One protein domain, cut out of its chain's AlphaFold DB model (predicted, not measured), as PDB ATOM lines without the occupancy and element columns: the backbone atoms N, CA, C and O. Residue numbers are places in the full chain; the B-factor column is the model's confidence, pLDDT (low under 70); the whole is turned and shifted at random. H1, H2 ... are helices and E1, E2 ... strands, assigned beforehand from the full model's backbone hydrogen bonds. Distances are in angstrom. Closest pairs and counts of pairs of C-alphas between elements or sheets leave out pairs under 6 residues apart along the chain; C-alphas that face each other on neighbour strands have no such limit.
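This is residues 3 to 64 of the 65 residues of the protein "HNH endonuclease" of Paenibacillus sp. GP183 (UniProt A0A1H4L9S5). A small twisted sheet, E1 E5 E4, has helices H1 and H2 packed on it, while the separate hairpin of E2 and E3 reaches away and its tip, residues 22 to 27, sticks out. A long loop, residues 46 to 57, joins E4 to E5. The 62 printed residues hold two named helices and five named strands, in the order E1 H1 E2 E3 H2 E4 E5; the three-strand sheet is mixed, and so is the class, helices and strands. The whole is compact, with a radius of gyration of the C-alphas of 11.3 A and spans of 30 by 23 by 21 A.

E1, residues 3 to 5, begins at C-alpha 3 (101.643, 104.257, 138.749). H1 is residues 6 to 13, 10.6 A long; E2 is 20 to 23, E3 26 to 29 and H2 30 to 35. E4, residues 41 to 45, spans 13.6 A, and E5, residues 58 to 64, spans 19.0 A to C-alpha 64 (103.622, 108.346, 144.099).

E5 is the inner strand, parallel to E1 (N 4 to O 62, 2.9 A) and antiparallel to E4 in a hairpin (N 42 to O 61, 2.9 A). H1 is on this sheet at a height of 8.5 A, its closest C-alphas to E5 those of Ile 6 and Leu 63, 6.0 A. H2 is on it at 9.1 A, with His 31 and Val 43 of E4 closest, C-alphas 6.9 A apart. H1 and H2 are apart. In the antiparallel hairpin E2 and E3, N 21 and O 28 are 3.0 A apart. In H1 and H2 every O i to N i+4 pair is within hydrogen-bond range.

The C-alphas of Thr 3 and Lys 24, 30.7 A apart, are the farthest. The printed part has no cut, the link E4 to E5 is long, and no printed residue is under 70 in pLDDT.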
ATOM      1  N   THR A   3     101.244 103.225 137.780       96.88
ATOM      2  CA  THR A   3     101.643 104.257 138.749       96.88
ATOM      3  C   THR A   3     100.858 105.539 138.492       96.88
ATOM      4  O   THR A   3     100.592 105.869 137.332       96.88
ATOM      5  N   MET A   4     100.473 106.246 139.551       96.62
ATOM      6  CA  MET A   4      99.747 107.516 139.487       96.62
ATOM      7  C   MET A   4     100.200 108.458 140.597       96.62
ATOM      8  O   MET A   4     100.489 108.005 141.703       96.62
ATOM      9  N   THR A   5     100.204 109.763 140.322       97.19
ATOM     10  CA  THR A   5     100.343 110.752 141.398       97.19
ATOM     11  C   THR A   5      99.073 110.798 142.249       97.19
ATOM     12  O   THR A   5      97.981 110.455 141.777       97.19
ATOM     13  N   ILE A   6      99.188 111.270 143.491       95.81
ATOM     14  CA  ILE A   6      98.026 111.464 144.377       95.81
ATOM     15  C   ILE A   6      96.993 112.412 143.736       95.81
ATOM     16  O   ILE A   6      95.794 112.135 143.772       95.81
ATOM     17  N   ASP A   7      97.436 113.486 143.073       96.75
ATOM     18  CA  ASP A   7      96.546 114.426 142.370       96.75
ATOM     19  C   ASP A   7      95.766 113.756 141.227       96.75
ATOM     20  O   ASP A   7      94.554 113.944 141.097       96.75
ATOM     21  N   GLN A   8      96.432 112.916 140.429       96.06
ATOM     22  CA  GLN A   8      95.772 112.163 139.360       96.06
ATOM     23  C   GLN A   8      94.716 111.209 139.923       96.06
ATOM     24  O   GLN A   8      93.618 111.115 139.372       96.06
ATOM     25  N   TYR A   9      95.031 110.511 141.015       96.12
ATOM     26  CA  TYR A   9      94.094 109.606 141.675       96.12
ATOM     27  C   TYR A   9      92.870 110.353 142.215       96.12
ATOM     28  O   TYR A   9      91.732 109.965 141.937       96.12
ATOM     29  N   ASN A  10      93.088 111.468 142.916       95.44
ATOM     30  CA  ASN A  10      92.013 112.278 143.476       95.44
ATOM     31  C   ASN A  10      91.099 112.831 142.376       95.44
ATOM     32  O   ASN A  10      89.883 112.693 142.467       95.44
ATOM     33  N   LYS A  11      91.654 113.366 141.280       95.44
ATOM     34  CA  LYS A  11      90.855 113.864 140.144       95.44
ATOM     35  C   LYS A  11      89.940 112.798 139.541       95.44
ATOM     36  O   LYS A  11      88.813 113.122 139.171       95.44
ATOM     37  N   LEU A  12      90.400 111.547 139.454       93.56
ATOM     38  CA  LEU A  12      89.594 110.443 138.923       93.56
ATOM     39  C   LEU A  12      88.500 109.976 139.892       93.56
ATOM     40  O   LEU A  12      87.453 109.522 139.439       93.56
ATOM     41  N   THR A  13      88.727 110.078 141.202       94.56
ATOM     42  CA  THR A  13      87.889 109.409 142.213       94.56
ATOM     43  C   THR A  13      87.030 110.349 143.059       94.56
ATOM     44  O   THR A  13      86.064 109.895 143.667       94.56
ATOM     45  N   GLN A  14      87.299 111.659 143.057       91.38
ATOM     46  CA  GLN A  14      86.684 112.662 143.947       91.38
ATOM     47  C   GLN A  14      85.143 112.743 143.921       91.38
ATOM     48  O   GLN A  14      84.555 113.344 144.814       91.38
ATOM     49  N   ARG A  15      84.471 112.198 142.895       90.56
ATOM     50  CA  ARG A  15      82.996 112.200 142.773       90.56
ATOM     51  C   ARG A  15      82.369 110.812 142.889       90.56
ATOM     52  O   ARG A  15      81.183 110.655 142.612       90.56
ATOM     53  N   MET A  16      83.153 109.798 143.237       94.00
ATOM     54  CA  MET A  16      82.676 108.423 143.279       94.00
ATOM     55  C   MET A  16      82.029 108.111 144.625       94.00
ATOM     56  O   MET A  16      82.498 108.531 145.679       94.00
ATOM     57  N   THR A  17      80.943 107.344 144.575       96.31
ATOM     58  CA  THR A  17      80.354 106.710 145.758       96.31
ATOM     59  C   THR A  17      80.855 105.277 145.832       96.31
ATOM     60  O   THR A  17      80.904 104.596 144.809       96.31
ATOM     61  N   TYR A  18      81.199 104.818 147.033       97.25
ATOM     62  CA  TYR A  18      81.728 103.478 147.261       97.25
ATOM     63  C   TYR A  18      80.869 102.697 148.244       97.25
ATOM     64  O   TYR A  18      80.325 103.259 149.194       97.25
ATOM     65  N   ALA A  19      80.810 101.383 148.040       97.38
ATOM     66  CA  ALA A  19      80.326 100.469 149.060       97.38
ATOM     67  C   ALA A  19      81.345 100.419 150.207       97.38
ATOM     68  O   ALA A  19      82.514 100.069 150.003       97.38
ATOM     69  N   SER A  20      80.900 100.776 151.407       97.31
ATOM     70  CA  SER A  20      81.720 100.773 152.611       97.31
ATOM     71  C   SER A  20      80.933 100.275 153.818       97.31
ATOM     72  O   SER A  20      79.703 100.247 153.823       97.31
ATOM     73  N   SER A  21      81.667  99.865 154.845       97.56
ATOM     74  CA  SER A  21      81.136  99.602 156.178       97.56
ATOM     75  C   SER A  21      82.065 100.223 157.206       97.56
ATOM     76  O   SER A  21      83.269 100.344 156.976       97.56
ATOM     77  N   GLU A  22      81.525 100.565 158.365       97.75
ATOM     78  CA  GLU A  22      82.341 100.884 159.526       97.75
ATOM     79  C   GLU A  22      82.622  99.607 160.324       97.75
ATOM     80  O   GLU A  22      81.721  98.806 160.575       97.75
ATOM     81  N   ALA A  23      83.875  99.398 160.721       94.62
ATOM     82  CA  ALA A  23      84.244  98.366 161.679       94.62
ATOM     83  C   ALA A  23      85.395  98.856 162.559       94.62
ATOM     84  O   ALA A  23      86.405  99.357 162.064       94.62
ATOM     85  N   LYS A  24      85.259  98.688 163.882       95.50
ATOM     86  CA  LYS A  24      86.266  99.112 164.875       95.50
ATOM     87  C   LYS A  24      86.685 100.589 164.714       95.50
ATOM     88  O   LYS A  24      87.868 100.906 164.829       95.50
ATOM     89  N   GLY A  25      85.730 101.472 164.405       96.00
ATOM     90  CA  GLY A  25      85.968 102.908 164.210       96.00
ATOM     91  C   GLY A  25      86.736 103.267 162.934       96.00
ATOM     92  O   GLY A  25      87.292 104.358 162.841       96.00
ATOM     93  N   LYS A  26      86.821 102.352 161.959       95.31
ATOM     94  CA  LYS A  26      87.438 102.594 160.650       95.31
ATOM     95  C   LYS A  26      86.435 102.325 159.540       95.31
ATOM     96  O   LYS A  26      85.700 101.341 159.595       95.31
ATOM     97  N   ILE A  27      86.462 103.168 158.512       96.12
ATOM     98  CA  ILE A  27      85.765 102.901 157.254       96.12
ATOM     99  C   ILE A  27      86.572 101.854 156.487       96.12
ATOM    100  O   ILE A  27      87.779 102.001 156.303       96.12
ATOM    101  N   ILE A  28      85.899 100.797 156.050       96.00
ATOM    102  CA  ILE A  28      86.448  99.740 155.206       96.00
ATOM    103  C   ILE A  28      85.703  99.783 153.878       96.00
ATOM    104  O   ILE A  28      84.475  99.670 153.852       96.00
ATOM    105  N   PHE A  29      86.436  99.925 152.777       97.62
ATOM    106  CA  PHE A  29      85.864  99.888 151.437       97.62
ATOM    107  C   PHE A  29      85.839  98.463 150.886       97.62
ATOM    108  O   PHE A  29      86.789  97.696 151.048       97.62
ATOM    109  N   MET A  30      84.755  98.105 150.195       98.06
ATOM    110  CA  MET A  30      84.595  96.766 149.619       98.06
ATOM    111  C   MET A  30      85.714  96.430 148.620       98.06
ATOM    112  O   MET A  30      86.251  95.322 148.650       98.06
ATOM    113  N   HIS A  31      86.113  97.388 147.782       97.94
ATOM    114  CA  HIS A  31      87.181  97.196 146.803       97.94
ATOM    115  C   HIS A  31      88.546  96.901 147.447       97.94
ATOM    116  O   HIS A  31      89.303  96.091 146.908       97.94
ATOM    117  N   ASP A  32      88.832  97.476 148.621       97.31
ATOM    118  CA  ASP A  32      90.075  97.213 149.355       97.31
ATOM    119  C   ASP A  32      90.117  95.795 149.917       97.31
ATOM    120  O   ASP A  32      91.153  95.131 149.865       97.31
ATOM    121  N   VAL A  33      88.976  95.294 150.400       97.00
ATOM    122  CA  VAL A  33      88.851  93.916 150.892       97.00
ATOM    123  C   VAL A  33      89.066  92.914 149.756       97.00
ATOM    124  O   VAL A  33      89.811  91.948 149.913       97.00
ATOM    125  N   ILE A  34      88.458  93.153 148.590       98.12
ATOM    126  CA  ILE A  34      88.532  92.242 147.434       98.12
ATOM    127  C   ILE A  34      89.960  92.103 146.903       98.12
ATOM    128  O   ILE A  34      90.363  91.004 146.492       98.12
ATOM    129  N   LEU A  35      90.716  93.201 146.877       97.31
ATOM    130  CA  LEU A  35      92.075  93.232 146.340       97.31
ATOM    131  C   LEU A  35      93.169  93.097 147.398       97.31
ATOM    132  O   LEU A  35      94.317  92.886 147.017       97.31
ATOM    133  N   SER A  36      92.831  93.162 148.691       96.38
ATOM    134  CA  SER A  36      93.815  93.203 149.781       96.38
ATOM    135  C   SER A  36      94.856  94.301 149.533       96.38
ATOM    136  O   SER A  36      96.057  94.033 149.483       96.38
ATOM    137  N   THR A  37      94.370  95.528 149.300       96.19
ATOM    138  CA  THR A  37      95.175  96.674 148.852       96.19
ATOM    139  C   THR A  37      96.416  96.875 149.736       96.19
ATOM    140  O   THR A  37      96.278  97.101 150.942       96.19
ATOM    141  N   PRO A  38      97.639  96.801 149.173       95.44
ATOM    142  CA  PRO A  38      98.864  97.025 149.934       95.44
ATOM    143  C   PRO A  38      99.023  98.483 150.390       95.44
ATOM    144  O   PRO A  38      98.492  99.392 149.746       95.44
ATOM    145  N   PRO A  39      99.849  98.742 151.421       90.12
ATOM    146  CA  PRO A  39     100.300 100.096 151.732       90.12
ATOM    147  C   PRO A  39     100.933 100.758 150.493       90.12
ATOM    148  O   PRO A  39     101.684 100.114 149.759       90.12
ATOM    149  N   ASN A  40     100.639 102.041 150.261       93.31
ATOM    150  CA  ASN A  40     101.060 102.840 149.090       93.31
ATOM    151  C   ASN A  40     100.390 102.473 147.753       93.31
ATOM    152  O   ASN A  40     100.826 102.927 146.691       93.31
ATOM    153  N   CYS A  41      99.338 101.657 147.784       96.75
ATOM    154  CA  CYS A  41      98.490 101.404 146.628       96.75
ATOM    155  C   CYS A  41      97.075 101.931 146.872       96.75
ATOM    156  O   CYS A  41      96.651 102.121 148.009       96.75
ATOM    157  N   ALA A  42      96.346 102.140 145.784       96.62
ATOM    158  CA  ALA A  42      94.923 102.438 145.793       96.62
ATOM    159  C   ALA A  42      94.210 101.618 144.714       96.62
ATOM    160  O   ALA A  42      94.857 100.964 143.887       96.62
ATOM    161  N   VAL A  43      92.879 101.658 144.712       97.44
ATOM    162  CA  VAL A  43      92.050 100.955 143.729       97.44
ATOM    163  C   VAL A  43      91.313 101.955 142.850       97.44
ATOM    164  O   VAL A  43      90.673 102.879 143.345       97.44
ATOM    165  N   ILE A  44      91.348 101.741 141.537       97.31
ATOM    166  CA  ILE A  44      90.482 102.443 140.584       97.31
ATOM    167  C   ILE A  44      89.423 101.494 140.016       97.31
ATOM    168  O   ILE A  44      89.664 100.295 139.864       97.31
ATOM    169  N   HIS A  45      88.255 102.046 139.681       97.50
ATOM    170  CA  HIS A  45      87.172 101.330 139.002       97.50
ATOM    171  C   HIS A  45      87.195 101.711 137.522       97.50
ATOM    172  O   HIS A  45      86.963 102.872 137.176       97.50
ATOM    173  N   LYS A  46      87.481 100.747 136.641       96.00
ATOM    174  CA  LYS A  46      87.729 100.982 135.205       96.00
ATOM    175  C   LYS A  46      86.549 101.648 134.502       96.00
ATOM    176  O   LYS A  46      86.752 102.463 133.609       96.00
ATOM    177  N   ASN A  47      85.325 101.318 134.910       96.19
ATOM    178  CA  ASN A  47      84.097 101.876 134.345       96.19
ATOM    179  C   ASN A  47      83.608 103.172 135.018       96.19
ATOM    180  O   ASN A  47      82.547 103.672 134.653       96.19
ATOM    181  N   GLY A  48      84.324 103.699 136.018       94.81
ATOM    182  CA  GLY A  48      83.912 104.898 136.753       94.81
ATOM    183  C   GLY A  48      82.713 104.708 137.695       94.81
ATOM    184  O   GLY A  48      82.233 105.684 138.265       94.81
ATOM    185  N   ASN A  49      82.235 103.478 137.904       95.69
ATOM    186  CA  ASN A  49      81.179 103.161 138.862       95.69
ATOM    187  C   ASN A  49      81.778 102.574 140.149       95.69
ATOM    188  O   ASN A  49      82.158 101.407 140.181       95.69
ATOM    189  N   GLY A  50      81.819 103.364 141.227       96.69
ATOM    190  CA  GLY A  50      82.403 102.955 142.516       96.69
ATOM    191  C   GLY A  50      81.594 101.908 143.293       96.69
ATOM    192  O   GLY A  50      82.050 101.391 144.314       96.69
ATOM    193  N   LEU A  51      80.396 101.562 142.813       97.81
ATOM    194  CA  LEU A  51      79.586 100.480 143.371       97.81
ATOM    195  C   LEU A  51      79.811  99.144 142.648       97.81
ATOM    196  O   LEU A  51      79.469  98.093 143.190       97.81
ATOM    197  N   ASP A  52      80.435  99.151 141.467       97.88
ATOM    198  CA  ASP A  52      80.761  97.934 140.721       97.88
ATOM    199  C   ASP A  52      82.081  97.319 141.209       97.88
ATOM    200  O   ASP A  52      83.157  97.553 140.659       97.88
ATOM    201  N   ASN A  53      81.978  96.505 142.257       98.25
ATOM    202  CA  ASN A  53      83.113  95.891 142.946       98.25
ATOM    203  C   ASN A  53      83.537  94.537 142.343       98.25
ATOM    204  O   ASN A  53      84.257  93.769 142.983       98.25
ATOM    205  N   ARG A  54      83.095  94.196 141.125       98.25
ATOM    206  CA  ARG A  54      83.546  92.968 140.452       98.25
ATOM    207  C   ARG A  54      85.052  93.031 140.206       98.25
ATOM    208  O   ARG A  54      85.557  94.053 139.748       98.25
ATOM    209  N   ARG A  55      85.779  91.943 140.485       97.75
ATOM    210  CA  ARG A  55      87.255  91.923 140.442       97.75
ATOM    211  C   ARG A  55      87.806  92.367 139.083       97.75
ATOM    212  O   ARG A  55      88.818  93.058 139.044       97.75
ATOM    213  N   GLU A  56      87.139  92.026 137.981       97.94
ATOM    214  CA  GLU A  56      87.521  92.445 136.631       97.94
ATOM    215  C   GLU A  56      87.408  93.963 136.388       97.94
ATOM    216  O   GLU A  56      88.123  94.492 135.532       97.94
ATOM    217  N   ASN A  57      86.574  94.674 137.158       98.06
ATOM    218  CA  ASN A  57      86.405  96.128 137.091       98.06
ATOM    219  C   ASN A  57      87.426  96.896 137.947       98.06
ATOM    220  O   ASN A  57      87.597  98.100 137.763       98.06
ATOM    221  N   LEU A  58      88.119  96.220 138.861       98.00
ATOM    222  CA  LEU A  58      89.063  96.847 139.779       98.00
ATOM    223  C   LEU A  58      90.497  96.776 139.234       98.00
ATOM    224  O   LEU A  58      90.890  95.821 138.560       98.00
ATOM    225  N   GLU A  59      91.299  97.792 139.535       97.19
ATOM    226  CA  GLU A  59      92.729  97.821 139.223       97.19
ATOM    227  C   GLU A  59      93.518  98.449 140.375       97.19
ATOM    228  O   GLU A  59      93.174  99.531 140.849       97.19
ATOM    229  N   LEU A  60      94.595  97.776 140.801       97.38
ATOM    230  CA  LEU A  60      95.565  98.334 141.744       97.38
ATOM    231  C   LEU A  60      96.472  99.342 141.038       97.38
ATOM    232  O   LEU A  60      97.104  99.028 140.023       97.38
ATOM    233  N   VAL A  61      96.600 100.517 141.642       97.38
ATOM    234  CA  VAL A  61      97.538 101.559 141.230       97.38
ATOM    235  C   VAL A  61      98.507 101.861 142.364       97.38
ATOM    236  O   VAL A  61      98.111 101.942 143.523       97.38
ATOM    237  N   LYS A  62      99.786 102.032 142.033       98.00
ATOM    238  CA  LYS A  62     100.800 102.512 142.972       98.00
ATOM    239  C   LYS A  62     100.731 104.030 143.032       98.00
ATOM    240  O   LYS A  62     100.844 104.678 141.989       98.00
ATOM    241  N   LEU A  63     100.572 104.575 144.232       97.12
ATOM    242  CA  LEU A  63     100.612 106.015 144.442       97.12
ATOM    243  C   LEU A  63     102.064 106.479 144.584       97.12
ATOM    244  O   LEU A  63     102.882 105.815 145.226       97.12
ATOM    245  N   ILE A  64     102.371 107.601 143.944       96.12
ATOM    246  CA  ILE A  64     103.622 108.346 144.099       96.12
ATOM    247  C   ILE A  64     103.295 109.798 144.447       96.12
ATOM    248  O   ILE A  64     102.236 110.299 144.055       96.12
TER     249      ILE A  64